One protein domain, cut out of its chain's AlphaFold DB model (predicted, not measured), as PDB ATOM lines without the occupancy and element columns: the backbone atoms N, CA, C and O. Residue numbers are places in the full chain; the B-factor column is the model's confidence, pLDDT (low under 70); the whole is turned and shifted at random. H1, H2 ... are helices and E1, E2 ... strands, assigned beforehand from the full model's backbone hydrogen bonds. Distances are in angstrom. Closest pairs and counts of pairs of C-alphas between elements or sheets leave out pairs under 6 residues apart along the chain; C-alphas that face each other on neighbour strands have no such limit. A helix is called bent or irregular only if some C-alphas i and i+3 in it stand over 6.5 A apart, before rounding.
ATOM      1  N   LEU A  10     -20.559 -14.536  27.740       88.31
ATOM      2  CA  LEU A  10     -19.567 -15.502  27.283       88.31
ATOM      3  C   LEU A  10     -19.997 -16.964  27.500       88.31
ATOM      4  O   LEU A  10     -19.826 -17.736  26.556       88.31
ATOM      5  N   PRO A  11     -20.556 -17.385  28.657       91.44
ATOM      6  CA  PRO A  11     -20.926 -18.788  28.833       91.44
ATOM      7  C   PRO A  11     -22.045 -19.214  27.874       91.44
ATOM      8  O   PRO A  11     -21.976 -20.304  27.309       91.44
ATOM      9  N   GLU A  12     -23.027 -18.350  27.606       92.62
ATOM     10  CA  GLU A  12     -24.085 -18.620  26.628       92.62
ATOM     11  C   GLU A  12     -23.543 -18.722  25.198       92.62
ATOM     12  O   GLU A  12     -23.960 -19.591  24.425       92.62
ATOM     13  N   LEU A  13     -22.585 -17.859  24.844       92.44
ATOM     14  CA  LEU A  13     -21.936 -17.895  23.537       92.44
ATOM     15  C   LEU A  13     -21.093 -19.165  23.362       92.44
ATOM     16  O   LEU A  13     -21.190 -19.820  22.325       92.44
ATOM     17  N   VAL A  14     -20.311 -19.550  24.375       94.06
ATOM     18  CA  VAL A  14     -19.518 -20.790  24.363       94.06
ATOM     19  C   VAL A  14     -20.430 -22.003  24.224       94.06
ATOM     20  O   VAL A  14     -20.200 -22.839  23.352       94.06
ATOM     21  N   LEU A  15     -21.505 -22.080  25.011       94.94
ATOM     22  CA  LEU A  15     -22.457 -23.186  24.923       94.94
ATOM     23  C   LEU A  15     -23.184 -23.208  23.567       94.94
ATOM     24  O   LEU A  15     -23.442 -24.282  23.024       94.94
ATOM     25  N   SER A  16     -23.432 -22.043  22.960       95.19
ATOM     26  CA  SER A  16     -24.003 -21.951  21.610       95.19
ATOM     27  C   SER A  16     -23.053 -22.509  20.558       95.19
ATOM     28  O   SER A  16     -23.497 -23.213  19.651       95.19
ATOM     29  N   ILE A  17     -21.752 -22.225  20.691       95.25
ATOM     30  CA  ILE A  17     -20.698 -22.760  19.821       95.25
ATOM     31  C   ILE A  17     -20.585 -24.274  19.984       95.25
ATOM     32  O   ILE A  17     -20.561 -24.985  18.982       95.25
ATOM     33  N   VAL A  18     -20.594 -24.780  21.220       96.56
ATOM     34  CA  VAL A  18     -20.630 -26.226  21.485       96.56
ATOM     35  C   VAL A  18     -21.848 -26.859  20.811       96.56
ATOM     36  O   VAL A  18     -21.697 -27.843  20.093       96.56
ATOM     37  N   GLY A  19     -23.033 -26.256  20.943       95.56
ATOM     38  CA  GLY A  19     -24.243 -26.699  20.251       95.56
ATOM     39  C   GLY A  19     -24.080 -26.764  18.727       95.56
ATOM     40  O   GLY A  19     -24.446 -27.764  18.116       95.56
ATOM     41  N   MET A  20     -23.470 -25.747  18.108       96.00
ATOM     42  CA  MET A  20     -23.177 -25.751  16.667       96.00
ATOM     43  C   MET A  20     -22.199 -26.868  16.270       96.00
ATOM     44  O   MET A  20     -22.415 -27.526  15.255       96.00
ATOM     45  N   ILE A  21     -21.162 -27.124  17.077       95.69
ATOM     46  CA  ILE A  21     -20.208 -28.222  16.844       95.69
ATOM     47  C   ILE A  21     -20.915 -29.581  16.929       95.69
ATOM     48  O   ILE A  21     -20.671 -30.447  16.090       95.69
ATOM     49  N   LEU A  22     -21.817 -29.767  17.898       94.12
ATOM     50  CA  LEU A  22     -22.602 -30.998  18.025       94.12
ATOM     51  C   LEU A  22     -23.482 -31.240  16.793       94.12
ATOM     52  O   LEU A  22     -23.528 -32.361  16.290       94.12
ATOM     53  N   VAL A  23     -24.136 -30.197  16.268       93.81
ATOM     54  CA  VAL A  23     -24.905 -30.304  15.017       93.81
ATOM     55  C   VAL A  23     -23.991 -30.639  13.846       93.81
ATOM     56  O   VAL A  23     -24.311 -31.543  13.086       93.81
ATOM     57  N   LEU A  24     -22.841 -29.975  13.714       93.69
ATOM     58  CA  LEU A  24     -21.886 -30.260  12.642       93.69
ATOM     59  C   LEU A  24     -21.438 -31.729  12.663       93.69
ATOM     60  O   LEU A  24     -21.443 -32.393  11.630       93.69
ATOM     61  N   LYS A  25     -21.147 -32.268  13.854       91.69
ATOM     62  CA  LYS A  25     -20.817 -33.688  14.034       91.69
ATOM     63  C   LYS A  25     -21.981 -34.624  13.732       91.69
ATOM     64  O   LYS A  25     -21.755 -35.709  13.203       91.69
ATOM     65  N   ALA A  26     -23.213 -34.230  14.036       89.56
ATOM     66  CA  ALA A  26     -24.390 -35.000  13.646       89.56
ATOM     67  C   ALA A  26     -24.557 -35.032  12.114       89.56
ATOM     68  O   ALA A  26     -24.840 -36.087  11.554       89.56
ATOM     69  N   LEU A  27     -24.317 -33.904  11.434       88.38
ATOM     70  CA  LEU A  27     -24.393 -33.799   9.975       88.38
ATOM     71  C   LEU A  27     -23.331 -34.655   9.267       88.38
ATOM     72  O   LEU A  27     -23.661 -35.318   8.288       88.38
ATOM     73  N   GLU A  28     -22.091 -34.682   9.769       86.81
ATOM     74  CA  GLU A  28     -21.002 -35.526   9.234       86.81
ATOM     75  C   GLU A  28     -21.341 -37.026   9.287       86.81
ATOM     76  O   GLU A  28     -20.968 -37.778   8.391       86.81
ATOM     77  N   ASN A  29     -22.066 -37.459  10.322       79.94
ATOM     78  CA  ASN A  29     -22.381 -38.867  10.577       79.94
ATOM     79  C   ASN A  29     -23.735 -39.320  10.002       79.94
ATOM     80  O   ASN A  29     -24.183 -40.435  10.285       79.94
ATOM     81  N   SER A  30     -24.418 -38.475   9.226       72.69
ATOM     82  CA  SER A  30     -25.739 -38.796   8.679       72.69
ATOM     83  C   SER A  30     -25.629 -39.832   7.553       72.69
ATOM     84  O   SER A  30     -25.380 -39.506   6.394       72.69
ATOM     85  N   LEU A  31     -25.780 -41.111   7.917       59.22
ATOM     86  CA  LEU A  31     -25.578 -42.265   7.029       59.22
ATOM     87  C   LEU A  31     -26.772 -42.594   6.124       59.22
ATOM     88  O   LEU A  31     -26.597 -43.348   5.171       59.22
ATOM     89  N   SER A  32     -27.966 -42.057   6.378       56.47
ATOM     90  CA  SER A  32     -29.130 -42.134   5.480       56.47
ATOM     91  C   SER A  32     -30.267 -41.262   6.024       56.47
ATOM     92  O   SER A  32     -30.524 -41.307   7.230       56.47
ATOM     93  N   PRO A  33     -30.986 -40.503   5.177       58.00
ATOM     94  CA  PRO A  33     -32.149 -39.740   5.614       58.00
ATOM     95  C   PRO A  33     -33.266 -40.698   6.053       58.00
ATOM     96  O   PRO A  33     -33.748 -41.503   5.258       58.00
ATOM     97  N   VAL A  34     -33.704 -40.614   7.313       55.03
ATOM     98  CA  VAL A  34     -34.960 -41.242   7.741       55.03
ATOM     99  C   VAL A  34     -36.089 -40.297   7.351       55.03
ATOM    100  O   VAL A  34     -36.125 -39.137   7.752       55.03
ATOM    101  N   THR A  35     -36.996 -40.790   6.512       59.72
ATOM    102  CA  THR A  35     -37.936 -39.961   5.742       59.72
ATOM    103  C   THR A  35     -39.136 -39.458   6.549       59.72
ATOM    104  O   THR A  35     -39.943 -38.705   6.014       59.72
ATOM    105  N   GLN A  36     -39.285 -39.834   7.822       62.41
ATOM    106  CA  GLN A  36     -40.500 -39.520   8.573       62.41
ATOM    107  C   GLN A  36     -40.220 -38.635   9.786       62.41
ATOM    108  O   GLN A  36     -39.645 -39.071  10.782       62.41
ATOM    109  N   GLN A  37     -40.650 -37.377   9.673       69.94
ATOM    110  CA  GLN A  37     -40.671 -36.419  10.773       69.94
ATOM    111  C   GLN A  37     -41.747 -36.819  11.780       69.94
ATOM    112  O   GLN A  37     -42.868 -37.158  11.398       69.94
ATOM    113  N   ASP A  38     -41.418 -36.747  13.066       82.94
ATOM    114  CA  ASP A  38     -42.406 -36.926  14.125       82.94
ATOM    115  C   ASP A  38     -43.356 -35.710  14.131       82.94
ATOM    116  O   ASP A  38     -42.888 -34.577  14.321       82.94
ATOM    117  N   PRO A  39     -44.676 -35.897  13.925       87.94
ATOM    118  CA  PRO A  39     -45.634 -34.794  13.908       87.94
ATOM    119  C   PRO A  39     -45.639 -34.000  15.221       87.94
ATOM    120  O   PRO A  39     -45.914 -32.801  15.204       87.94
ATOM    121  N   VAL A  40     -45.283 -34.624  16.349       91.69
ATOM    122  CA  VAL A  40     -45.190 -33.946  17.647       91.69
ATOM    123  C   VAL A  40     -44.077 -32.901  17.631       91.69
ATOM    124  O   VAL A  40     -44.302 -31.760  18.035       91.69
ATOM    125  N   HIS A  41     -42.894 -33.240  17.109       92.31
ATOM    126  CA  HIS A  41     -41.788 -32.285  16.994       92.31
ATOM    127  C   HIS A  41     -42.142 -31.118  16.071       92.31
ATOM    128  O   HIS A  41     -41.833 -29.968  16.394       92.31
ATOM    129  N   LEU A  42     -42.842 -31.396  14.964       93.06
ATOM    130  CA  LEU A  42     -43.288 -30.365  14.030       93.06
ATOM    131  C   LEU A  42     -44.245 -29.384  14.708       93.06
ATOM    132  O   LEU A  42     -44.040 -28.174  14.614       93.06
ATOM    133  N   ILE A  43     -45.252 -29.894  15.422       95.38
ATOM    134  CA  ILE A  43     -46.223 -29.066  16.146       95.38
ATOM    135  C   ILE A  43     -45.512 -28.195  17.185       95.38
ATOM    136  O   ILE A  43     -45.776 -26.995  17.248       95.38
ATOM    137  N   ILE A  44     -44.583 -28.764  17.961       96.12
ATOM    138  CA  ILE A  44     -43.817 -28.010  18.963       96.12
ATOM    139  C   ILE A  44     -42.999 -26.901  18.294       96.12
ATOM    140  O   ILE A  44     -43.061 -25.751  18.727       96.12
ATOM    141  N   PHE A  45     -42.251 -27.215  17.232       96.44
ATOM    142  CA  PHE A  45     -41.419 -26.230  16.540       96.44
ATOM    143  C   PHE A  45     -42.261 -25.090  15.944       96.44
ATOM    144  O   PHE A  45     -41.966 -23.917  16.176       96.44
ATOM    145  N   VAL A  46     -43.350 -25.419  15.241       97.00
ATOM    146  CA  VAL A  46     -44.266 -24.427  14.655       97.00
ATOM    147  C   VAL A  46     -44.914 -23.567  15.739       97.00
ATOM    148  O   VAL A  46     -44.975 -22.346  15.588       97.00
ATOM    149  N   ALA A  47     -45.344 -24.166  16.854       97.06
ATOM    150  CA  ALA A  47     -45.903 -23.429  17.983       97.06
ATOM    151  C   ALA A  47     -44.882 -22.450  18.581       97.06
ATOM    152  O   ALA A  47     -45.220 -21.294  18.829       97.06
ATOM    153  N   LEU A  48     -43.622 -22.864  18.751       96.50
ATOM    154  CA  LEU A  48     -42.555 -21.984  19.232       96.50
ATOM    155  C   LEU A  48     -42.282 -20.823  18.264       96.50
ATOM    156  O   LEU A  48     -42.149 -19.685  18.713       96.50
ATOM    157  N   CYS A  49     -42.253 -21.069  16.951       96.75
ATOM    158  CA  CYS A  49     -42.125 -20.001  15.954       96.75
ATOM    159  C   CYS A  49     -43.318 -19.035  15.986       96.75
ATOM    160  O   CYS A  49     -43.124 -17.821  15.916       96.75
ATOM    161  N   ALA A  50     -44.542 -19.550  16.133       96.06
ATOM    162  CA  ALA A  50     -45.743 -18.729  16.234       96.06
ATOM    163  C   ALA A  50     -45.729 -17.864  17.505       96.06
ATOM    164  O   ALA A  50     -45.966 -16.659  17.432       96.06
ATOM    165  N   LEU A  51     -45.373 -18.441  18.657       93.25
ATOM    166  CA  LEU A  51     -45.200 -17.702  19.911       93.25
ATOM    167  C   LEU A  51     -44.103 -16.636  19.791       93.25
ATOM    168  O   LEU A  51     -44.290 -15.512  20.250       93.25
ATOM    169  N   GLY A  52     -42.992 -16.957  19.121       90.06
ATOM    170  CA  GLY A  52     -41.932 -16.000  18.805       90.06
ATOM    171  C   GLY A  52     -42.429 -14.828  17.954       90.06
ATOM    172  O   GLY A  52     -42.173 -13.675  18.293       90.06
ATOM    173  N   ALA A  53     -43.198 -15.098  16.895       91.12
ATOM    174  CA  ALA A  53     -43.820 -14.071  16.058       91.12
ATOM    175  C   ALA A  53     -44.814 -13.192  16.841       91.12
ATOM    176  O   ALA A  53     -44.842 -11.976  16.674       91.12
ATOM    177  N   VAL A  54     -45.604 -13.776  17.742       87.69
ATOM    178  CA  VAL A  54     -46.499 -13.010  18.625       87.69
ATOM    179  C   VAL A  54     -45.690 -12.126  19.579       87.69
ATOM    180  O   VAL A  54     -46.019 -10.953  19.761       87.69
ATOM    181  N   ALA A  55     -44.596 -12.642  20.144       84.31
ATOM    182  CA  ALA A  55     -43.739 -11.892  21.058       84.31
ATOM    183  C   ALA A  55     -43.065 -10.676  20.392       84.31
ATOM    184  O   ALA A  55     -42.848  -9.664  21.060       84.31
ATOM    185  N   THR A  56     -42.768 -10.728  19.086       81.69
ATOM    186  CA  THR A  56     -42.212  -9.569  18.358       81.69
ATOM    187  C   THR A  56     -43.248  -8.476  18.099       81.69
ATOM    188  O   THR A  56     -42.877  -7.303  18.064       81.69
ATOM    189  N   LEU A  57     -44.530  -8.833  17.958       77.88
ATOM    190  CA  LEU A  57     -45.641  -7.888  17.777       77.88
ATOM    191  C   LEU A  57     -46.120  -7.277  19.104       77.88
ATOM    192  O   LEU A  57     -46.554  -6.123  19.136       77.88
ATOM    193  N   PHE A  58     -46.019  -8.033  20.205       73.50
ATOM    194  CA  PHE A  58     -46.519  -7.645  21.528       73.50
ATOM    195  C   PHE A  58     -45.451  -7.716  22.629       73.50
ATOM    196  O   PHE A  58     -45.671  -8.365  23.658       73.50
ATOM    197  N   PRO A  59     -44.324  -6.992  22.500       64.31
ATOM    198  CA  PRO A  59     -43.230  -7.073  23.469       64.31
ATOM    199  C   PRO A  59     -43.676  -6.740  24.906       64.31
ATOM    200  O   PRO A  59     -43.181  -7.339  25.858       64.31
ATOM    201  N   ARG A  60     -44.682  -5.864  25.069       59.16
ATOM    202  CA  ARG A  60     -45.265  -5.485  26.371       59.16
ATOM    203  C   ARG A  60     -45.870  -6.643  27.164       59.16
ATOM    204  O   ARG A  60     -45.829  -6.612  28.387       59.16
ATOM    205  N   ARG A  61     -46.486  -7.628  26.500       53.75
ATOM    206  CA  ARG A  61     -47.134  -8.754  27.200       53.75
ATOM    207  C   ARG A  61     -46.148  -9.856  27.578       53.75
ATOM    208  O   ARG A  61     -46.458 -10.660  28.447       53.75
ATOM    209  N   CYS A  62     -44.975  -9.873  26.948       51.34
ATOM    210  CA  CYS A  62     -43.930 -10.864  27.192       51.34
ATOM    211  C   CYS A  62     -42.818 -10.358  28.130       51.34
ATOM    212  O   CYS A  62     -42.091 -11.179  28.678       51.34
ATOM    213  N   SER A  63     -42.688  -9.040  28.338       52.03
ATOM    214  CA  SER A  63     -41.775  -8.446  29.326       52.03
ATOM    215  C   SER A  63     -42.435  -7.254  30.045       52.03
ATOM    216  O   SER A  63     -42.458  -6.145  29.499       52.03
ATOM    217  N   PRO A  64     -42.985  -7.459  31.260       47.94
ATOM    218  CA  PRO A  64     -43.668  -6.418  32.041       47.94
ATOM    219  C   PRO A  64     -42.768  -5.249  32.471       47.94
ATOM    220  O   PRO A  64     -43.273  -4.198  32.863       47.94
ATOM    221  N   GLU A  65     -41.446  -5.416  32.401       46.09
ATOM    222  CA  GLU A  65     -40.457  -4.393  32.772       46.09
ATOM    223  C   GLU A  65     -40.397  -3.228  31.766       46.09
ATOM    224  O   GLU A  65     -39.869  -2.164  32.080       46.09
ATOM    225  N   ILE A  66     -40.994  -3.375  30.577       51.94
ATOM    226  CA  ILE A  66     -41.063  -2.325  29.552       51.94
ATOM    227  C   ILE A  66     -42.245  -1.388  29.863       51.94
ATOM    228  O   ILE A  66     -43.315  -1.452  29.245       51.94
ATOM    229  N   ARG A  67     -42.064  -0.504  30.852       47.38
ATOM    230  CA  ARG A  67     -42.985   0.607  31.132       47.38
ATOM    231  C   ARG A  67     -42.786   1.694  30.088       47.38
ATOM    232  O   ARG A  67     -41.899   2.521  30.198       47.38
ATOM    233  N   VAL A  68     -43.617   1.686  29.058       51.31
ATOM    234  CA  VAL A  68     -43.683   2.795  28.104       51.31
ATOM    235  C   VAL A  68     -44.857   3.688  28.510       51.31
ATOM    236  O   VAL A  68     -45.971   3.177  28.645       51.31
ATOM    237  N   SER A  69     -44.618   4.985  28.715       48.91
ATOM    238  CA  SER A  69     -45.655   5.972  29.051       48.91
ATOM    239  C   SER A  69     -46.829   5.938  28.061       48.91
ATOM    240  O   SER A  69     -46.678   5.535  26.905       48.91
ATOM    241  N   GLY A  70     -48.026   6.312  28.526       51.66
ATOM    242  CA  GLY A  70     -49.260   6.306  27.726       51.66
ATOM    243  C   GLY A  70     -49.202   7.179  26.467       51.66
ATOM    244  O   GLY A  70     -49.904   6.879  25.500       51.66
ATOM    245  N   ASP A  71     -48.298   8.160  26.447       54.78
ATOM    246  CA  ASP A  71     -48.142   9.181  25.407       54.78
ATOM    247  C   ASP A  71     -47.078   8.816  24.365       54.78
ATOM    248  O   ASP A  71     -46.154   9.574  24.069       54.78
ATOM    249  N   LEU A  72     -47.176   7.614  23.788       60.69
ATOM    250  CA  LEU A  72     -46.371   7.301  22.610       60.69
ATOM    251  C   LEU A  72     -46.838   8.168  21.431       60.69
ATOM    252  O   LEU A  72     -48.033   8.168  21.130       60.69
ATOM    253  N   PRO A  73     -45.929   8.833  20.697       61.25
ATOM    254  CA  PRO A  73     -46.305   9.514  19.470       61.25
ATOM    255  C   PRO A  73     -46.908   8.513  18.466       61.25
ATOM    256  O   PRO A  73     -46.480   7.352  18.417       61.25
ATOM    257  N   PRO A  74     -47.863   8.946  17.622       63.12
ATOM    258  CA  PRO A  74     -48.568   8.080  16.669       63.12
ATOM    259  C   PRO A  74     -47.638   7.393  15.651       63.12
ATOM    260  O   PRO A  74     -47.996   6.382  15.060       63.12
ATOM    261  N   SER A  75     -46.403   7.876  15.498       63.06
ATOM    262  CA  SER A  75     -45.336   7.252  14.703       63.06
ATOM    263  C   SER A  75     -44.785   5.940  15.283       63.06
ATOM    264  O   SER A  75     -44.094   5.195  14.584       63.06
ATOM    265  N   ARG A  76     -45.062   5.637  16.558       63.59
ATOM    266  CA  ARG A  76     -44.524   4.473  17.286       63.59
ATOM    267  C   ARG A  76     -45.555   3.377  17.538       63.59
ATOM    268  O   ARG A  76     -45.231   2.363  18.155       63.59
ATOM    269  N   TYR A  77     -46.789   3.529  17.065       65.00
ATOM    270  CA  TYR A  77     -47.775   2.456  17.110       65.00
ATOM    271  C   TYR A  77     -48.670   2.443  15.871       65.00
ATOM    272  O   TYR A  77     -48.883   3.453  15.214       65.00
ATOM    273  N   THR A  78     -49.205   1.271  15.549       66.56
ATOM    274  CA  THR A  78     -50.280   1.123  14.566       66.56
ATOM    275  C   THR A  78     -51.418   0.411  15.257       66.56
ATOM    276  O   THR A  78     -51.197  -0.628  15.876       66.56
ATOM    277  N   ASP A  79     -52.618   0.962  15.155       64.25
ATOM    278  CA  ASP A  79     -53.823   0.250  15.547       64.25
ATOM    279  C   ASP A  79     -54.299  -0.598  14.364       64.25
ATOM    280  O   ASP A  79     -54.529  -0.076  13.271       64.25
ATOM    281  N   VAL A  80     -54.363  -1.912  14.552       67.62
ATOM    282  CA  VAL A  80     -54.906  -2.847  13.566       67.62
ATOM    283  C   VAL A  80     -56.044  -3.592  14.241       67.62
ATOM    284  O   VAL A  80     -55.810  -4.369  15.160       67.62
ATOM    285  N   LEU A  81     -57.279  -3.357  13.788       61.12
ATOM    286  CA  LEU A  81     -58.487  -4.016  14.309       61.12
ATOM    287  C   LEU A  81     -58.695  -3.837  15.831       61.12
ATOM    288  O   LEU A  81     -59.127  -4.765  16.511       61.12
ATOM    289  N   GLY A  82     -58.373  -2.661  16.381       57.81
ATOM    290  CA  GLY A  82     -58.476  -2.377  17.819       57.81
ATOM    291  C   GLY A  82     -57.296  -2.912  18.638       57.81
ATOM    292  O   GLY A  82     -57.309  -2.851  19.869       57.81
ATOM    293  N   ILE A  83     -56.278  -3.463  17.971       60.72
ATOM    294  CA  ILE A  83     -55.071  -4.001  18.588       60.72
ATOM    295  C   ILE A  83     -53.902  -3.053  18.313       60.72
ATOM    296  O   ILE A  83     -53.455  -2.876  17.178       60.72
ATOM    297  N   ARG A  84     -53.349  -2.482  19.388       62.38
ATOM    298  CA  ARG A  84     -52.189  -1.584  19.328       62.38
ATOM    299  C   ARG A  84     -50.889  -2.369  19.139       62.38
ATOM    300  O   ARG A  84     -50.363  -2.951  20.088       62.38
ATOM    301  N   VAL A  85     -50.341  -2.333  17.929       61.03
ATOM    302  CA  VAL A  85     -49.019  -2.870  17.582       61.03
ATOM    303  C   VAL A  85     -47.965  -1.803  17.865       61.03
ATOM    304  O   VAL A  85     -48.018  -0.709  17.302       61.03
ATOM    305  N   ILE A  86     -47.005  -2.095  18.741       63.31
ATOM    306  CA  ILE A  86     -45.972  -1.137  19.161       63.31
ATOM    307  C   ILE A  86     -44.735  -1.304  18.284       63.31
ATOM    308  O   ILE A  86     -44.205  -2.401  18.135       63.31
ATOM    309  N   HIS A  87     -44.262  -0.198  17.721       59.47
ATOM    310  CA  HIS A  87     -43.136  -0.158  16.807       59.47
ATOM    311  C   HIS A  87     -41.919   0.381  17.579       59.47
ATOM    312  O   HIS A  87     -41.659   1.578  17.630       59.47
ATOM    313  N   GLY A  88     -41.205  -0.527  18.251       56.88
ATOM    314  CA  GLY A  88     -39.992  -0.211  19.015       56.88
ATOM    315  C   GLY A  88     -40.235   0.424  20.393       56.88
ATOM    316  O   GLY A  88     -41.280   1.001  20.673       56.88
ATOM    317  N   HIS A  89     -39.248   0.280  21.280       62.47
ATOM    318  CA  HIS A  89     -39.279   0.787  22.662       62.47
ATOM    319  C   HIS A  89     -38.065   1.676  22.988       62.47
ATOM    320  O   HIS A  89     -37.745   1.879  24.153       62.47
ATOM    321  N   HIS A  90     -37.348   2.169  21.975       60.91
ATOM    322  CA  HIS A  90     -36.109   2.922  22.178       60.91
ATOM    323  C   HIS A  90     -36.381   4.400  22.461       60.91
ATOM    324  O   HIS A  90     -37.241   5.007  21.820       60.91
ATOM    325  N   SER A  91     -35.630   4.997  23.387       57.09
ATOM    326  CA  SER A  91     -35.589   6.449  23.573       57.09
ATOM    327  C   SER A  91     -35.081   7.141  22.298       57.09
ATOM    328  O   SER A  91     -34.316   6.561  21.525       57.09
ATOM    329  N   ASP A  92     -35.518   8.380  22.041       58.00
ATOM    330  CA  ASP A  92     -34.982   9.213  20.952       58.00
ATOM    331  C   ASP A  92     -33.539   9.645  21.286       58.00
ATOM    332  O   ASP A  92     -33.287  10.765  21.720       58.00
ATOM    333  N   CYS A  93     -32.587   8.724  21.120       61.97
ATOM    334  CA  CYS A  93     -31.145   8.957  21.191       61.97
ATOM    335  C   CYS A  93     -30.517   8.621  19.828       61.97
ATOM    336  O   CYS A  93     -30.870   7.623  19.190       61.97
ATOM    337  N   SER A  94     -29.573   9.448  19.364       59.84
ATOM    338  CA  SER A  94     -28.916   9.316  18.050       59.84
ATOM    339  C   SER A  94     -28.235   7.952  17.852       59.84
ATOM    340  O   SER A  94     -28.202   7.440  16.729       59.84
ATOM    341  N   GLY A  95     -27.799   7.308  18.943       61.66
ATOM    342  CA  GLY A  95     -27.227   5.958  18.953       61.66
ATOM    343  C   GLY A  95     -28.180   4.847  18.482       61.66
ATOM    344  O   GLY A  95     -27.722   3.821  17.974       61.66
ATOM    345  N   PHE A  96     -29.502   5.053  18.562       64.62
ATOM    346  CA  PHE A  96     -30.512   4.085  18.108       64.62
ATOM    347  C   PHE A  96     -31.004   4.323  16.673       64.62
ATOM    348  O   PHE A  96     -31.760   3.505  16.151       64.62
ATOM    349  N   SER A  97     -30.535   5.368  15.985       65.50
ATOM    350  CA  SER A  97     -30.950   5.684  14.604       65.50
ATOM    351  C   SER A  97     -30.762   4.519  13.619       65.50
ATOM    352  O   SER A  97     -31.592   4.313  12.738       65.50
ATOM    353  N   ASN A  98     -29.730   3.692  13.820       71.38
ATOM    354  CA  ASN A  98     -29.443   2.506  13.003       71.38
ATOM    355  C   ASN A  98     -30.168   1.219  13.463       71.38
ATOM    356  O   ASN A  98     -29.950   0.147  12.896       71.38
ATOM    357  N   HIS A  99     -31.018   1.291  14.495       73.38
ATOM    358  CA  HIS A  99     -31.830   0.167  14.989       73.38
ATOM    359  C   HIS A  99     -33.281   0.204  14.490       73.38
ATOM    360  O   HIS A  99     -34.002  -0.790  14.626       73.38
ATOM    361  N   GLU A 100     -33.696   1.313  13.876       77.06
ATOM    362  CA  GLU A 100     -35.062   1.539  13.415       77.06
ATOM    363  C   GLU A 100     -35.114   1.724  11.893       77.06
ATOM    364  O   GLU A 100     -34.245   2.345  11.285       77.06
ATOM    365  N   ILE A 101     -36.157   1.184  11.267       78.81
ATOM    366  CA  ILE A 101     -36.513   1.449   9.872       78.81
ATOM    367  C   ILE A 101     -37.656   2.458   9.877       78.81
ATOM    368  O   ILE A 101     -38.671   2.242  10.541       78.81
ATOM    369  N   ARG A 102     -37.507   3.547   9.120       75.69
ATOM    370  CA  ARG A 102     -38.596   4.496   8.866       75.69
ATOM    371  C   ARG A 102     -39.413   4.013   7.675       75.69
ATOM    372  O   ARG A 102     -38.881   3.893   6.575       75.69
ATOM    373  N   LEU A 103     -40.690   3.733   7.903       71.00
ATOM    374  CA  LEU A 103     -41.644   3.328   6.879       71.00
ATOM    375  C   LEU A 103     -42.770   4.368   6.849       71.00
ATOM    376  O   LEU A 103     -43.723   4.304   7.627       71.00
ATOM    377  N   GLY A 104     -42.592   5.389   6.008       70.81
ATOM    378  CA  GLY A 104     -43.394   6.612   6.066       70.81
ATOM    379  C   GLY A 104     -43.180   7.344   7.393       70.81
ATOM    380  O   GLY A 104     -42.044   7.579   7.804       70.81
ATOM    381  N   GLU A 105     -44.271   7.656   8.087       65.69
ATOM    382  CA  GLU A 105     -44.232   8.294   9.411       65.69
ATOM    383  C   GLU A 105     -43.932   7.310  10.551       65.69
ATOM    384  O   GLU A 105     -43.718   7.732  11.686       65.69
ATOM    385  N   LYS A 106     -43.901   5.999  10.277       69.06
ATOM    386  CA  LYS A 106     -43.766   4.959  11.305       69.06
ATOM    387  C   LYS A 106     -42.320   4.519  11.483       69.06
ATOM    388  O   LYS A 106     -41.579   4.394  10.508       69.06
ATOM    389  N   ARG A 107     -41.916   4.227  12.720       69.75
ATOM    390  CA  ARG A 107     -40.564   3.732  13.040       69.75
ATOM    391  C   ARG A 107     -40.615   2.315  13.578       69.75
ATOM    392  O   ARG A 107     -41.163   2.111  14.645       69.75
ATOM    393  N   ILE A 108     -40.044   1.342  12.870       74.62
ATOM    394  CA  ILE A 108     -40.114  -0.089  13.215       74.62
ATOM    395  C   ILE A 108     -38.752  -0.594  13.680       74.62
ATOM    396  O   ILE A 108     -37.745  -0.323  13.031       74.62
ATOM    397  N   CYS A 109     -38.702  -1.387  14.754       81.69
ATOM    398  CA  CYS A 109     -37.466  -2.057  15.160       81.69
ATOM    399  C   CYS A 109     -37.026  -3.063  14.083       81.69
ATOM    400  O   CYS A 109     -37.714  -4.055  13.826       81.69
ATOM    401  N   ALA A 110     -35.845  -2.840  13.503       86.38
ATOM    402  CA  ALA A 110     -35.252  -3.723  12.500       86.38
ATOM    403  C   ALA A 110     -35.065  -5.162  13.019       86.38
ATOM    404  O   ALA A 110     -35.239  -6.135  12.287       86.38
ATOM    405  N   GLY A 111     -34.735  -5.305  14.307       86.56
ATOM    406  CA  GLY A 111     -34.590  -6.611  14.953       86.56
ATOM    407  C   GLY A 111     -35.909  -7.380  15.020       86.56
ATOM    408  O   GLY A 111     -35.981  -8.511  14.543       86.56
ATOM    409  N   CYS A 112     -36.961  -6.759  15.560       86.50
ATOM    410  CA  CYS A 112     -38.286  -7.376  15.680       86.50
ATOM    411  C   CYS A 112     -38.878  -7.734  14.315       86.50
ATOM    412  O   CYS A 112     -39.413  -8.829  14.160       86.50
ATOM    413  N   LEU A 113     -38.734  -6.848  13.323       89.69
ATOM    414  CA  LEU A 113     -39.186  -7.116  11.959       89.69
ATOM    415  C   LEU A 113     -38.462  -8.326  11.356       89.69
ATOM    416  O   LEU A 113     -39.102  -9.194  10.769       89.69
ATOM    417  N   GLY A 114     -37.140  -8.411  11.534       92.88
ATOM    418  CA  GLY A 114     -36.352  -9.541  11.048       92.88
ATOM    419  C   GLY A 114     -36.746 -10.859  11.717       92.88
ATOM    420  O   GLY A 114     -36.966 -11.849  11.029       92.88
ATOM    421  N   LEU A 115     -36.910 -10.866  13.044       93.31
ATOM    422  CA  LEU A 115     -37.360 -12.048  13.789       93.31
ATOM    423  C   LEU A 115     -38.779 -12.485  13.391       93.31
ATOM    424  O   LEU A 115     -39.035 -13.683  13.271       93.31
ATOM    425  N   LEU A 116     -39.689 -11.533  13.150       93.81
ATOM    426  CA  LEU A 116     -41.034 -11.810  12.643       93.81
ATOM    427  C   LEU A 116     -40.974 -12.460  11.256       93.81
ATOM    428  O   LEU A 116     -41.524 -13.542  11.063       93.81
ATOM    429  N   ALA A 117     -40.266 -11.833  10.311       95.75
ATOM    430  CA  ALA A 117     -40.118 -12.343   8.952       95.75
ATOM    431  C   ALA A 117     -39.486 -13.743   8.939       95.75
ATOM    432  O   ALA A 117     -40.008 -14.651   8.297       95.75
ATOM    433  N   GLY A 118     -38.409 -13.941   9.701       97.50
ATOM    434  CA  GLY A 118     -37.754 -15.239   9.837       97.50
ATOM    435  C   GLY A 118     -38.663 -16.311  10.445       97.50
ATOM    436  O   GLY A 118     -38.651 -17.443   9.977       97.50
ATOM    437  N   SER A 119     -39.502 -15.961  11.427       97.38
ATOM    438  CA  SER A 119     -40.465 -16.902  12.025       97.38
ATOM    439  C   SER A 119     -41.541 -17.334  11.027       97.38
ATOM    440  O   SER A 119     -41.862 -18.518  10.949       97.38
ATOM    441  N   LEU A 120     -42.061 -16.404  10.217       97.50
ATOM    442  CA  LEU A 120     -43.017 -16.726   9.154       97.50
ATOM    443  C   LEU A 120     -42.384 -17.631   8.088       97.50
ATOM    444  O   LEU A 120     -42.975 -18.642   7.714       97.50
ATOM    445  N   ILE A 121     -41.164 -17.311   7.648       97.88
ATOM    446  CA  ILE A 121     -40.407 -18.133   6.694       97.88
ATOM    447  C   ILE A 121     -40.162 -19.535   7.268       97.88
ATOM    448  O   ILE A 121     -40.400 -20.523   6.580       97.88
ATOM    449  N   ALA A 122     -39.738 -19.638   8.530       97.62
ATOM    450  CA  ALA A 122     -39.503 -20.909   9.210       97.62
ATOM    451  C   ALA A 122     -40.757 -21.798   9.242       97.62
ATOM    452  O   ALA A 122     -40.671 -22.986   8.924       97.62
ATOM    453  N   ILE A 123     -41.923 -21.227   9.564       97.50
ATOM    454  CA  ILE A 123     -43.205 -21.948   9.540       97.50
ATOM    455  C   ILE A 123     -43.526 -22.417   8.118       97.50
ATOM    456  O   ILE A 123     -43.813 -23.593   7.918       97.50
ATOM    457  N   ILE A 124     -43.428 -21.533   7.119       96.50
ATOM    458  CA  ILE A 124     -43.726 -21.875   5.720       96.50
ATOM    459  C   ILE A 124     -42.835 -23.023   5.242       96.50
ATOM    460  O   ILE A 124     -43.348 -24.006   4.708       96.50
ATOM    461  N   ILE A 125     -41.518 -22.929   5.446       94.94
ATOM    462  CA  ILE A 125     -40.574 -23.965   5.013       94.94
ATOM    463  C   ILE A 125     -40.889 -25.288   5.717       94.94
ATOM    464  O   ILE A 125     -41.011 -26.312   5.049       94.94
ATOM    465  N   THR A 126     -41.048 -25.288   7.044       93.69
ATOM    466  CA  THR A 126     -41.260 -26.533   7.804       93.69
ATOM    467  C   THR A 126     -42.581 -27.219   7.471       93.69
ATOM    468  O   THR A 126     -42.588 -28.424   7.234       93.69
ATOM    469  N   VAL A 127     -43.677 -26.465   7.373       93.31
ATOM    470  CA  VAL A 127     -44.994 -26.999   7.001       93.31
ATOM    471  C   VAL A 127     -44.995 -27.505   5.559       93.31
ATOM    472  O   VAL A 127     -45.500 -28.594   5.295       93.31
ATOM    473  N   THR A 128     -44.394 -26.765   4.624       91.88
ATOM    474  CA  THR A 128     -44.342 -27.180   3.211       91.88
ATOM    475  C   THR A 128     -43.554 -28.480   3.044       91.88
ATOM    476  O   THR A 128     -44.013 -29.389   2.357       91.88
ATOM    477  N   GLN A 129     -42.408 -28.604   3.720       89.56
ATOM    478  CA  GLN A 129     -41.593 -29.823   3.700       89.56
ATOM    479  C   GLN A 129     -42.333 -31.018   4.316       89.56
ATOM    480  O   GLN A 129     -42.294 -32.111   3.753       89.56
ATOM    481  N   ALA A 130     -43.070 -30.800   5.410       88.00
ATOM    482  CA  ALA A 130     -43.892 -31.836   6.029       88.00
ATOM    483  C   ALA A 130     -45.028 -32.319   5.108       88.00
ATOM    484  O   ALA A 130     -45.274 -33.519   5.019       88.00
ATOM    485  N   ILE A 131     -45.693 -31.410   4.382       89.25
ATOM    486  CA  ILE A 131     -46.774 -31.759   3.442       89.25
ATOM    487  C   ILE A 131     -46.225 -32.504   2.220       89.25
ATOM    488  O   ILE A 131     -46.807 -33.493   1.783       89.25
ATOM    489  N   GLN A 132     -45.110 -32.037   1.656       87.19
ATOM    490  CA  GLN A 132     -44.556 -32.595   0.419       87.19
ATOM    491  C   GLN A 132     -43.731 -33.871   0.644       87.19
ATOM    492  O   GLN A 132     -43.401 -34.548  -0.327       87.19
ATOM    493  N   SER A 133     -43.397 -34.205   1.899       80.56
ATOM    494  CA  SER A 133     -42.542 -35.350   2.255       80.56
ATOM    495  C   SER A 133     -41.202 -35.355   1.501       80.56
ATOM    496  O   SER A 133     -40.660 -36.409   1.162       80.56
ATOM    497  N   ILE A 134     -40.670 -34.164   1.206       79.44
ATOM    498  CA  ILE A 134     -39.407 -34.012   0.484       79.44
ATOM    499  C   ILE A 134     -38.253 -34.237   1.458       79.44
ATOM    500  O   ILE A 134     -38.198 -33.668   2.549       79.44
ATOM    501  N   SER A 135     -37.295 -35.066   1.045       77.88
ATOM    502  CA  SER A 135     -36.056 -35.245   1.793       77.88
ATOM    503  C   SER A 135     -35.224 -33.965   1.728       77.88
ATOM    504  O   SER A 135     -34.778 -33.558   0.654       77.88
ATOM    505  N   VAL A 136     -34.968 -33.356   2.884       84.12
ATOM    506  CA  VAL A 136     -34.095 -32.183   2.991       84.12
ATOM    507  C   VAL A 136     -32.634 -32.636   2.934       84.12
ATOM    508  O   VAL A 136     -32.233 -33.508   3.711       84.12
ATOM    509  N   PRO A 137     -31.820 -32.080   2.023       87.06
ATOM    510  CA  PRO A 137     -30.445 -32.518   1.853       87.06
ATOM    511  C   PRO A 137     -29.555 -31.998   3.011       87.06
ATOM    512  O   PRO A 137     -29.803 -30.905   3.532       87.06
ATOM    513  N   PRO A 138     -28.498 -32.724   3.433       85.69
ATOM    514  CA  PRO A 138     -27.663 -32.331   4.580       85.69
ATOM    515  C   PRO A 138     -27.023 -30.939   4.452       85.69
ATOM    516  O   PRO A 138     -26.817 -30.248   5.451       85.69
ATOM    517  N   GLN A 139     -26.761 -30.491   3.219       90.50
ATOM    518  CA  GLN A 139     -26.213 -29.167   2.917       90.50
ATOM    519  C   GLN A 139     -27.128 -28.038   3.414       90.50
ATOM    520  O   GLN A 139     -26.637 -26.977   3.798       90.50
ATOM    521  N   SER A 140     -28.445 -28.263   3.472       92.38
ATOM    522  CA  SER A 140     -29.385 -27.305   4.060       92.38
ATOM    523  C   SER A 140     -29.103 -27.074   5.546       92.38
ATOM    524  O   SER A 140     -29.182 -25.939   6.006       92.38
ATOM    525  N   GLY A 141     -28.697 -28.110   6.286       92.81
ATOM    526  CA  GLY A 141     -28.306 -27.997   7.694       92.81
ATOM    527  C   GLY A 141     -27.031 -27.171   7.884       92.81
ATOM    528  O   GLY A 141     -26.972 -26.336   8.783       92.81
ATOM    529  N   LEU A 142     -26.043 -27.331   6.992       94.38
ATOM    530  CA  LEU A 142     -24.823 -26.509   6.980       94.38
ATOM    531  C   LEU A 142     -25.133 -25.037   6.691       94.38
ATOM    532  O   LEU A 142     -24.624 -24.150   7.376       94.38
ATOM    533  N   LEU A 143     -26.004 -24.774   5.713       96.25
ATOM    534  CA  LEU A 143     -26.480 -23.423   5.425       96.25
ATOM    535  C   LEU A 143     -27.216 -22.827   6.634       96.25
ATOM    536  O   LEU A 143     -26.989 -21.672   6.993       96.25
ATOM    537  N   GLY A 144     -28.046 -23.631   7.302       97.06
ATOM    538  CA  GLY A 144     -28.724 -23.235   8.530       97.06
ATOM    539  C   GLY A 144     -27.750 -22.859   9.645       97.06
ATOM    540  O   GLY A 144     -27.896 -21.795  10.246       97.06
ATOM    541  N   LEU A 145     -26.707 -23.665   9.868       96.81
ATOM    542  CA  LEU A 145     -25.638 -23.347  10.817       96.81
ATOM    543  C   LEU A 145     -24.904 -22.052  10.458       96.81
ATOM    544  O   LEU A 145     -24.635 -21.247  11.347       96.81
ATOM    545  N   ALA A 146     -24.620 -21.815   9.175       97.00
ATOM    546  CA  ALA A 146     -23.994 -20.573   8.730       97.00
ATOM    547  C   ALA A 146     -24.868 -19.351   9.058       97.00
ATOM    548  O   ALA A 146     -24.358 -18.340   9.544       97.00
ATOM    549  N   PHE A 147     -26.188 -19.449   8.870       97.75
ATOM    550  CA  PHE A 147     -27.119 -18.388   9.253       97.75
ATOM    551  C   PHE A 147     -27.196 -18.175  10.769       97.75
ATOM    552  O   PHE A 147     -27.197 -17.027  11.221       97.75
ATOM    553  N   VAL A 148     -27.211 -19.253  11.560       97.06
ATOM    554  CA  VAL A 148     -27.176 -19.172  13.031       97.06
ATOM    555  C   VAL A 148     -25.894 -18.479  13.496       97.06
ATOM    556  O   VAL A 148     -25.952 -17.512  14.261       97.06
ATOM    557  N   ALA A 149     -24.744 -18.914  12.982       95.88
ATOM    558  CA  ALA A 149     -23.445 -18.337  13.299       95.88
ATOM    559  C   ALA A 149     -23.376 -16.853  12.913       95.88
ATOM    560  O   ALA A 149     -22.978 -16.030  13.736       95.88
ATOM    561  N   ALA A 150     -23.824 -16.487  11.707       94.25
ATOM    562  CA  ALA A 150     -23.870 -15.097  11.259       94.25
ATOM    563  C   ALA A 150     -24.767 -14.234  12.162       94.25
ATOM    564  O   ALA A 150     -24.369 -13.136  12.558       94.25
ATOM    565  N   GLY A 151     -25.945 -14.744  12.541       92.19
ATOM    566  CA  GLY A 151     -26.894 -14.068  13.429       92.19
ATOM    567  C   GLY A 151     -26.363 -13.826  14.848       92.19
ATOM    568  O   GLY A 151     -26.640 -12.784  15.443       92.19
ATOM    569  N   LEU A 152     -25.553 -14.741  15.390       92.56
ATOM    570  CA  LEU A 152     -24.876 -14.538  16.675       92.56
ATOM    571  C   LEU A 152     -23.664 -13.607  16.531       92.56
ATOM    572  O   LEU A 152     -23.521 -12.653  17.297       92.56
ATOM    573  N   ALA A 153     -22.822 -13.831  15.520       90.06
ATOM    574  CA  ALA A 153     -21.557 -13.126  15.340       90.06
ATOM    575  C   ALA A 153     -21.742 -11.634  15.041       90.06
ATOM    576  O   ALA A 153     -21.050 -10.804  15.634       90.06
ATOM    577  N   TYR A 154     -22.688 -11.257  14.172       85.56
ATOM    578  CA  TYR A 154     -22.842  -9.850  13.781       85.56
ATOM    579  C   TYR A 154     -23.162  -8.947  14.976       85.56
ATOM    580  O   TYR A 154     -22.737  -7.795  15.014       85.56
ATOM    581  N   SER A 155     -23.881  -9.490  15.963       75.75
ATOM    582  CA  SER A 155     -24.283  -8.751  17.155       75.75
ATOM    583  C   SER A 155     -23.112  -8.349  18.048       75.75
ATOM    584  O   SER A 155     -23.213  -7.363  18.772       75.75
ATOM    585  N   VAL A 156     -21.995  -9.072  17.944       79.94
ATOM    586  CA  VAL A 156     -20.743  -8.787  18.654       79.94
ATOM    587  C   VAL A 156     -19.773  -8.010  17.759       79.94
ATOM    588  O   VAL A 156     -19.108  -7.080  18.214       79.94
ATOM    589  N   LEU A 157     -19.681  -8.381  16.477       80.25
ATOM    590  CA  LEU A 157     -18.624  -7.912  15.578       80.25
ATOM    591  C   LEU A 157     -18.932  -6.580  14.882       80.25
ATOM    592  O   LEU A 157     -18.004  -5.813  14.626       80.25
ATOM    593  N   ILE A 158     -20.204  -6.291  14.580       79.75
ATOM    594  CA  ILE A 158     -20.604  -5.146  13.740       79.75
ATOM    595  C   ILE A 158     -21.627  -4.264  14.483       79.75
ATOM    596  O   ILE A 158     -22.797  -4.173  14.083       79.75
ATOM    597  N   PRO A 159     -21.222  -3.597  15.584       68.62
ATOM    598  CA  PRO A 159     -22.067  -2.596  16.220       68.62
ATOM    599  C   PRO A 159     -22.335  -1.451  15.230       68.62
ATOM    600  O   PRO A 159     -21.424  -0.979  14.557       68.62
ATOM    601  N   GLY A 160     -23.594  -1.024  15.110       70.50
ATOM    602  CA  GLY A 160     -23.989   0.050  14.185       70.50
ATOM    603  C   GLY A 160     -24.309  -0.389  12.751       70.50
ATOM    604  O   GLY A 160     -24.472   0.466  11.887       70.50
ATOM    605  N   SER A 161     -24.442  -1.694  12.489       78.25
ATOM    606  CA  SER A 161     -24.923  -2.216  11.202       78.25
ATOM    607  C   SER A 161     -26.204  -1.510  10.716       78.25
ATOM    608  O   SER A 161     -27.101  -1.303  11.545       78.25
ATOM    609  N   PRO A 162     -26.369  -1.249   9.405       84.94
ATOM    610  CA  PRO A 162     -27.556  -0.571   8.896       84.94
ATOM    611  C   PRO A 162     -28.845  -1.364   9.204       84.94
ATOM    612  O   PRO A 162     -28.810  -2.603   9.243       84.94
ATOM    613  N   PRO A 163     -29.996  -0.685   9.379       85.06
ATOM    614  CA  PRO A 163     -31.256  -1.320   9.779       85.06
ATOM    615  C   PRO A 163     -31.694  -2.483   8.871       85.06
ATOM    616  O   PRO A 163     -32.155  -3.520   9.350       85.06
ATOM    617  N   VAL A 164     -31.506  -2.354   7.555       88.06
ATOM    618  CA  VAL A 164     -31.872  -3.399   6.582       88.06
ATOM    619  C   VAL A 164     -31.018  -4.653   6.767       88.06
ATOM    620  O   VAL A 164     -31.550  -5.757   6.843       88.06
ATOM    621  N   PHE A 165     -29.701  -4.490   6.923       89.75
ATOM    622  CA  PHE A 165     -28.785  -5.610   7.149       89.75
ATOM    623  C   PHE A 165     -29.099  -6.331   8.464       89.75
ATOM    624  O   PHE A 165     -29.156  -7.557   8.512       89.75
ATOM    625  N   ARG A 166     -29.403  -5.568   9.520       89.06
ATOM    626  CA  ARG A 166     -29.869  -6.111  10.801       89.06
ATOM    627  C   ARG A 166     -31.161  -6.914  10.648       89.06
ATOM    628  O   ARG A 166     -31.279  -7.988  11.233       89.06
ATOM    629  N   THR A 167     -32.115  -6.410   9.872       90.75
ATOM    630  CA  THR A 167     -33.380  -7.109   9.595       90.75
ATOM    631  C   THR A 167     -33.116  -8.433   8.880       90.75
ATOM    632  O   THR A 167     -33.566  -9.477   9.347       90.75
ATOM    633  N   ALA A 168     -32.315  -8.406   7.810       94.00
ATOM    634  CA  ALA A 168     -31.960  -9.590   7.034       94.00
ATOM    635  C   ALA A 168     -31.259 -10.654   7.890       94.00
ATOM    636  O   ALA A 168     -31.647 -11.817   7.861       94.00
ATOM    637  N   LEU A 169     -30.282 -10.265   8.714       93.81
ATOM    638  CA  LEU A 169     -29.570 -11.211   9.571       93.81
ATOM    639  C   LEU A 169     -30.455 -11.844  10.647       93.81
ATOM    640  O   LEU A 169     -30.303 -13.031  10.908       93.81
ATOM    641  N   ASN A 170     -31.398 -11.106  11.250       94.00
ATOM    642  CA  ASN A 170     -32.345 -11.720  12.193       94.00
ATOM    643  C   ASN A 170     -33.349 -12.639  11.482       94.00
ATOM    644  O   ASN A 170     -33.735 -13.655  12.054       94.00
ATOM    645  N   ALA A 171     -33.739 -12.323  10.243       96.50
ATOM    646  CA  ALA A 171     -34.573 -13.215   9.446       96.50
ATOM    647  C   ALA A 171     -33.825 -14.511   9.106       96.50
ATOM    648  O   ALA A 171     -34.325 -15.598   9.390       96.50
ATOM    649  N   PHE A 172     -32.598 -14.407   8.583       97.25
ATOM    650  CA  PHE A 172     -31.758 -15.569   8.291       97.25
ATOM    651  C   PHE A 172     -31.455 -16.390   9.537       97.25
ATOM    652  O   PHE A 172     -31.519 -17.610   9.465       97.25
ATOM    653  N   PHE A 173     -31.203 -15.753  10.679       97.19
ATOM    654  CA  PHE A 173     -30.975 -16.437  11.948       97.19
ATOM    655  C   PHE A 173     -32.106 -17.421  12.297       97.19
ATOM    656  O   PHE A 173     -31.841 -18.598  12.535       97.19
ATOM    657  N   VAL A 174     -33.367 -16.973  12.245       97.75
ATOM    658  CA  VAL A 174     -34.530 -17.835  12.531       97.75
ATOM    659  C   VAL A 174     -34.782 -18.841  11.406       97.75
ATOM    660  O   VAL A 174     -35.085 -20.001  11.678       97.75
ATOM    661  N   THR A 175     -34.585 -18.456  10.143       97.75
ATOM    662  CA  THR A 175     -34.618 -19.407   9.018       97.75
ATOM    663  C   THR A 175     -33.574 -20.516   9.196       97.75
ATOM    664  O   THR A 175     -33.840 -21.678   8.891       97.75
ATOM    665  N   GLY A 176     -32.406 -20.192   9.754       97.50
ATOM    666  CA  GLY A 176     -31.355 -21.148  10.079       97.50
ATOM    667  C   GLY A 176     -31.806 -22.199  11.091       97.50
ATOM    668  O   GLY A 176     -31.482 -23.373  10.920       97.50
ATOM    669  N   PHE A 177     -32.634 -21.818  12.071       97.50
ATOM    670  CA  PHE A 177     -33.256 -22.764  13.003       97.50
ATOM    671  C   PHE A 177     -34.115 -23.790  12.277       97.50
ATOM    672  O   PHE A 177     -33.971 -24.979  12.533       97.50
ATOM    673  N   ALA A 178     -34.962 -23.347  11.344       96.81
ATOM    674  CA  ALA A 178     -35.805 -24.248  10.564       96.81
ATOM    675  C   ALA A 178     -34.973 -25.236   9.742       96.81
ATOM    676  O   ALA A 178     -35.250 -26.431   9.760       96.81
ATOM    677  N   LEU A 179     -33.924 -24.764   9.062       95.75
ATOM    678  CA  LEU A 179     -33.062 -25.630   8.255       95.75
ATOM    679  C   LEU A 179     -32.316 -26.668   9.106       95.75
ATOM    680  O   LEU A 179     -32.279 -27.843   8.743       95.75
ATOM    681  N   VAL A 180     -31.761 -26.260  10.252       95.44
ATOM    682  CA  VAL A 180     -31.114 -27.185  11.195       95.44
ATOM    683  C   VAL A 180     -32.132 -28.175  11.759       95.44
ATOM    684  O   VAL A 180     -31.882 -29.377  11.751       95.44
ATOM    685  N   TYR A 181     -33.295 -27.694  12.203       94.88
ATOM    686  CA  TYR A 181     -34.379 -28.525  12.721       94.88
ATOM    687  C   TYR A 181     -34.794 -29.604  11.714       94.88
ATOM    688  O   TYR A 181     -34.838 -30.777  12.078       94.88
ATOM    689  N   LEU A 182     -35.023 -29.229  10.451       92.44
ATOM    690  CA  LEU A 182     -35.450 -30.139   9.387       92.44
ATOM    691  C   LEU A 182     -34.464 -31.287   9.151       92.44
ATOM    692  O   LEU A 182     -34.890 -32.428   8.985       92.44
ATOM    693  N   VAL A 183     -33.159 -30.998   9.167       91.00
ATOM    694  CA  VAL A 183     -32.130 -32.031   8.992       91.00
ATOM    695  C   VAL A 183     -31.938 -32.861  10.263       91.00
ATOM    696  O   VAL A 183     -31.699 -34.060  10.186       91.00
ATOM    697  N   LEU A 184     -32.074 -32.275  11.454       91.31
ATOM    698  CA  LEU A 184     -31.980 -33.046  12.695       91.31
ATOM    699  C   LEU A 184     -33.178 -33.979  12.892       91.31
ATOM    700  O   LEU A 184     -33.008 -35.091  13.380       91.31
ATOM    701  N   THR A 185     -34.387 -33.580  12.488       89.81
ATOM    702  CA  THR A 185     -35.565 -34.450  12.611       89.81
ATOM    703  C   THR A 185     -35.608 -35.581  11.580       89.81
ATOM    704  O   THR A 185     -36.392 -36.509  11.768       89.81
ATOM    705  N   SER A 186     -34.793 -35.537  10.521       85.31
ATOM    706  CA  SER A 186     -34.603 -36.680   9.616       85.31
ATOM    707  C   SER A 186     -33.599 -37.704  10.163       85.31
ATOM    708  O   SER A 186     -33.399 -38.762   9.569       85.31
ATOM    709  N   MET A 187     -32.987 -37.426  11.319       84.94
ATOM    710  CA  MET A 187     -32.146 -38.359  12.062       84.94
ATOM    711  C   MET A 187     -32.891 -38.870  13.300       84.94
ATOM    712  O   MET A 187     -33.531 -38.112  14.035       84.94
ATOM    713  N   ARG A 188     -32.807 -40.181  13.560       79.50
ATOM    714  CA  ARG A 188     -33.497 -40.808  14.698       79.50
ATOM    715  C   ARG A 188     -33.062 -40.174  16.022       79.50
ATOM    716  O   ARG A 188     -31.882 -40.173  16.354       79.50
ATOM    717  N   GLY A 189     -34.034 -39.675  16.787       81.62
ATOM    718  CA  GLY A 189     -33.834 -39.166  18.147       81.62
ATOM    719  C   GLY A 189     -33.275 -37.741  18.260       81.62
ATOM    720  O   GLY A 189     -33.149 -37.248  19.376       81.62
ATOM    721  N   LEU A 190     -32.978 -37.049  17.151       89.88
ATOM    722  CA  LEU A 190     -32.343 -35.720  17.190       89.88
ATOM    723  C   LEU A 190     -33.313 -34.539  16.997       89.88
ATOM    724  O   LEU A 190     -32.912 -33.384  17.143       89.88
ATOM    725  N   GLY A 191     -34.605 -34.790  16.753       89.81
ATOM    726  CA  GLY A 191     -35.614 -33.729  16.610       89.81
ATOM    727  C   GLY A 191     -35.716 -32.810  17.838       89.81
ATOM    728  O   GLY A 191     -35.633 -31.587  17.706       89.81
ATOM    729  N   LEU A 192     -35.791 -33.385  19.047       92.06
ATOM    730  CA  LEU A 192     -35.808 -32.618  20.305       92.06
ATOM    731  C   LEU A 192     -34.523 -31.818  20.527       92.06
ATOM    732  O   LEU A 192     -34.579 -30.711  21.065       92.06
ATOM    733  N   MET A 193     -33.374 -32.347  20.097       93.62
ATOM    734  CA  MET A 193     -32.107 -31.619  20.143       93.62
ATOM    735  C   MET A 193     -32.179 -30.364  19.265       93.62
ATOM    736  O   MET A 193     -31.801 -29.290  19.725       93.62
ATOM    737  N   GLY A 194     -32.726 -30.460  18.049       94.44
ATOM    738  CA  GLY A 194     -32.901 -29.306  17.161       94.44
ATOM    739  C   GLY A 194     -33.800 -28.216  17.741       94.44
ATOM    740  O   GLY A 194     -33.459 -27.032  17.686       94.44
ATOM    741  N   ILE A 195     -34.913 -28.612  18.362       95.94
ATOM    742  CA  ILE A 195     -35.816 -27.686  19.062       95.94
ATOM    743  C   ILE A 195     -35.097 -27.030  20.248       95.94
ATOM    744  O   ILE A 195     -35.096 -25.804  20.371       95.94
ATOM    745  N   SER A 196     -34.432 -27.828  21.085       96.06
ATOM    746  CA  SER A 196     -33.717 -27.347  22.274       96.06
ATOM    747  C   SER A 196     -32.609 -26.358  21.908       96.06
ATOM    748  O   SER A 196     -32.486 -25.304  22.532       96.06
ATOM    749  N   LEU A 197     -31.845 -26.652  20.853       96.25
ATOM    750  CA  LEU A 197     -30.806 -25.760  20.340       96.25
ATOM    751  C   LEU A 197     -31.382 -24.466  19.774       96.25
ATOM    752  O   LEU A 197     -30.823 -23.404  20.021       96.25
ATOM    753  N   SER A 198     -32.519 -24.524  19.081       96.31
ATOM    754  CA  SER A 198     -33.189 -23.333  18.547       96.31
ATOM    755  C   SER A 198     -33.648 -22.398  19.671       96.31
ATOM    756  O   SER A 198     -33.397 -21.191  19.624       96.31
ATOM    757  N   VAL A 199     -34.244 -22.953  20.732       96.06
ATOM    758  CA  VAL A 199     -34.603 -22.195  21.943       96.06
ATOM    759  C   VAL A 199     -33.353 -21.606  22.599       96.06
ATOM    760  O   VAL A 199     -33.331 -20.423  22.942       96.06
ATOM    761  N   PHE A 200     -32.289 -22.397  22.732       96.50
ATOM    762  CA  PHE A 200     -31.048 -21.957  23.360       96.50
ATOM    763  C   PHE A 200     -30.320 -20.856  22.565       96.50
ATOM    764  O   PHE A 200     -29.852 -19.866  23.135       96.50
ATOM    765  N   TRP A 201     -30.259 -20.969  21.238       96.69
ATOM    766  CA  TRP A 201     -29.690 -19.934  20.375       96.69
ATOM    767  C   TRP A 201     -30.522 -18.656  20.416       96.69
ATOM    768  O   TRP A 201     -29.949 -17.568  20.482       96.69
ATOM    769  N   MET A 202     -31.856 -18.757  20.457       94.81
ATOM    770  CA  MET A 202     -32.714 -17.590  20.660       94.81
ATOM    771  C   MET A 202     -32.458 -16.933  22.023       94.81
ATOM    772  O   MET A 202     -32.301 -15.714  22.095       94.81
ATOM    773  N   TYR A 203     -32.330 -17.719  23.096       92.81
ATOM    774  CA  TYR A 203     -31.962 -17.208  24.419       92.81
ATOM    775  C   TYR A 203     -30.626 -16.450  24.380       92.81
ATOM    776  O   TYR A 203     -30.544 -15.302  24.827       92.81
ATOM    777  N   THR A 204     -29.603 -17.041  23.762       93.06
ATOM    778  CA  THR A 204     -28.284 -16.414  23.593       93.06
ATOM    779  C   THR A 204     -28.386 -15.114  22.796       93.06
ATOM    780  O   THR A 204     -27.825 -14.091  23.189       93.06
ATOM    781  N   ARG A 205     -29.170 -15.103  21.712       90.94
ATOM    782  CA  ARG A 205     -29.417 -13.905  20.903       90.94
ATOM    783  C   ARG A 205     -30.079 -12.792  21.714       90.94
ATOM    784  O   ARG A 205     -29.655 -11.643  21.604       90.94
ATOM    785  N   ILE A 206     -31.070 -13.115  22.546       88.31
ATOM    786  CA  ILE A 206     -31.743 -12.150  23.428       88.31
ATOM    787  C   ILE A 206     -30.754 -11.571  24.449       88.31
ATOM    788  O   ILE A 206     -30.752 -10.362  24.678       88.31
ATOM    789  N   ARG A 207     -29.883 -12.400  25.043       88.38
ATOM    790  CA  ARG A 207     -28.822 -11.942  25.962       88.38
ATOM    791  C   ARG A 207     -27.833 -11.004  25.266       88.38
ATOM    792  O   ARG A 207     -27.574  -9.921  25.780       88.38
ATOM    793  N   LEU A 208     -27.354 -11.368  24.075       87.19
ATOM    794  CA  LEU A 208     -26.460 -10.524  23.271       87.19
ATOM    795  C   LEU A 208     -27.126  -9.206  22.853       87.19
ATOM    796  O   LEU A 208     -26.492  -8.154  22.870       87.19
ATOM    797  N   SER A 209     -28.415  -9.243  22.499       82.50
ATOM    798  CA  SER A 209     -29.168  -8.036  22.154       82.50
ATOM    799  C   SER A 209     -29.339  -7.103  23.352       82.50
ATOM    800  O   SER A 209     -29.218  -5.895  23.171       82.50
ATOM    801  N   ARG A 210     -29.596  -7.638  24.557       81.44
ATOM    802  CA  ARG A 210     -29.681  -6.839  25.793       81.44
ATOM    803  C   ARG A 210     -28.352  -6.177  26.121       81.44
ATOM    804  O   ARG A 210     -28.312  -4.959  26.229       81.44
ATOM    805  N   TRP A 211     -27.270  -6.952  26.129       82.19
ATOM    806  CA  TRP A 211     -25.917  -6.431  26.331       82.19
ATOM    807  C   TRP A 211     -25.573  -5.305  25.338       82.19
ATOM    808  O   TRP A 211     -25.080  -4.247  25.725       82.19
ATOM    809  N   SER A 212     -25.899  -5.486  24.050       80.31
ATOM    810  CA  SER A 212     -25.678  -4.442  23.044       80.31
ATOM    811  C   SER A 212     -26.527  -3.192  23.294       80.31
ATOM    812  O   SER A 212     -26.046  -2.092  23.028       80.31
ATOM    813  N   HIS A 213     -27.774  -3.332  23.752       76.31
ATOM    814  CA  HIS A 213     -28.631  -2.188  24.074       76.31
ATOM    815  C   HIS A 213     -28.153  -1.445  25.323       76.31
ATOM    816  O   HIS A 213     -28.101  -0.222  25.289       76.31
ATOM    817  N   GLU A 214     -27.764  -2.153  26.384       76.50
ATOM    818  CA  GLU A 214     -27.226  -1.559  27.615       76.50
ATOM    819  C   GLU A 214     -25.966  -0.739  27.321       76.50
ATOM    820  O   GLU A 214     -25.842   0.403  27.762       76.50
ATOM    821  N   ARG A 215     -25.073  -1.269  26.478       75.81
ATOM    822  CA  ARG A 215     -23.857  -0.564  26.063       75.81
ATOM    823  C   ARG A 215     -24.141   0.691  25.235       75.81
ATOM    824  O   ARG A 215     -23.474   1.702  25.424       75.81
ATOM    825  N   LEU A 216     -25.095   0.625  24.304       74.75
ATOM    826  CA  LEU A 216     -25.509   1.798  23.522       74.75
ATOM    827  C   LEU A 216     -26.184   2.843  24.411       74.75
ATOM    828  O   LEU A 216     -25.945   4.033  24.240       74.75
TER     829      LEU A 216
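What this domain is: This is residues 10 to 216 of the 231 residues of an uncharacterized protein of Candidatus Bathyarchaeota archaeon (UniProt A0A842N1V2). Six long helices, H1, H2, H5, H6, H7 and H8, form an up-and-down bundle, each running against the one before it in the chain, and two small strand hairpins with the short helix H4 make a head at one end. H5, H7 and H6 lie side by side in one row, with H7 in the middle, and H2, H8 and H1 form a looser second row over it. The printed part has 207 residues, with eight named helices and four named strands in the order H1, H2, H3, E1, E2, H4, E3, E4, H5, H6, H7, H8; the two-stranded sheets, E1 - E2 and E3 - E4, are antiparallel, and the class is mostly helix. The whole is compact, with a radius of gyration of the C-alphas of 18.0 A, and only just elongated, spanning 58 by 39 by 28 A.

How they stand to each other: Start at the hairpin of E3, residues 100 to 103, and E4, residues 106 to 109, where N 101 and O 108 are 2.8 A apart, within hydrogen-bond range. From E3 go to the hub, H7, residues 163 to 185; their closest C-alphas are those of Ile 101 and Pro 163, 5.9 A apart. H7 touches H5, residues 110 to 132, at a shallow tilt of 29 degrees, the same way, closest at the C-alphas of Gly 118 and Ala 171, 3.8 A apart. H6, residues 138 to 157, forms a helical hairpin with H7 at 37 degrees, only just a steep tilt, and the C-alphas of Gly 144 and Gly 176 are closest at 3.7 A. H8, residues 191 to 216, also forms a helical hairpin with H7, which touches it with residues 177 to 185 alone; the closest C-alphas are those of Thr 185 and Gly 191, 4.1 A apart. H1, residues 10 to 28, touches H8 with residues 12 to 19 alone, closest at the C-alphas of Glu 12 and Thr 204, 5.6 A apart. H2, residues 39 to 57, touches H5 at a shallow tilt of 22 degrees, opposite ways, with the C-alphas of Ala 53 and Leu 116 closest at 5.0 A. H1 and H2 are apart. H3, residues 59 to 62, is close to H2 but not clearly touching it, with the C-alphas of Ala 55 and Cys 62 closest at 6.2 A. H4, residues 94 to 99, is irregular, with C-alphas 95 and 98 lying 7.2 A apart; it only just touches H7, with 3 pairs of C-alphas within 8 A, the closest being Asn 98 and Pro 163 at 5.3 A. In the hairpin of E1, residues 77 to 80, and E2, residues 83 to 86, look for N 85 and O 78, 2.8 A apart. Every O i to N i+4 pair is within hydrogen-bond range in H1, H2, H5, H7 and H8; H6 has 14 of 16, H4 has 0 of 2 but 2 of 3 O i to N i+3 pairs, and H3 is too short for an O i to N i+4 pair.

Where its parts are: Find C-alpha 10 at (-19.567, -15.502, 27.283); from there H1 runs 27.0 A to C-alpha 28. H2 measures 27.2 A, H5 32.7 A, H6 28.3 A and H7 33.5 A from first to last C-alpha. H7 begins at C-alpha 163, (-31.256, -1.320, 9.779). H8, the longest helix, runs 37.6 A to C-alpha 216 at (-25.509, 1.798, 23.522).

The domain as a whole: The two C-alphas farthest apart, those of Leu 31 and Asp 71, are 59.1 A apart. The printed part has no cut. The link from H3 to E1, residues 63 to 76, is long. The mean pLDDT of the printed part is 82.3; look for values under 70 at residues 31 to 37, 59 to 97, 105 to 107 and 159.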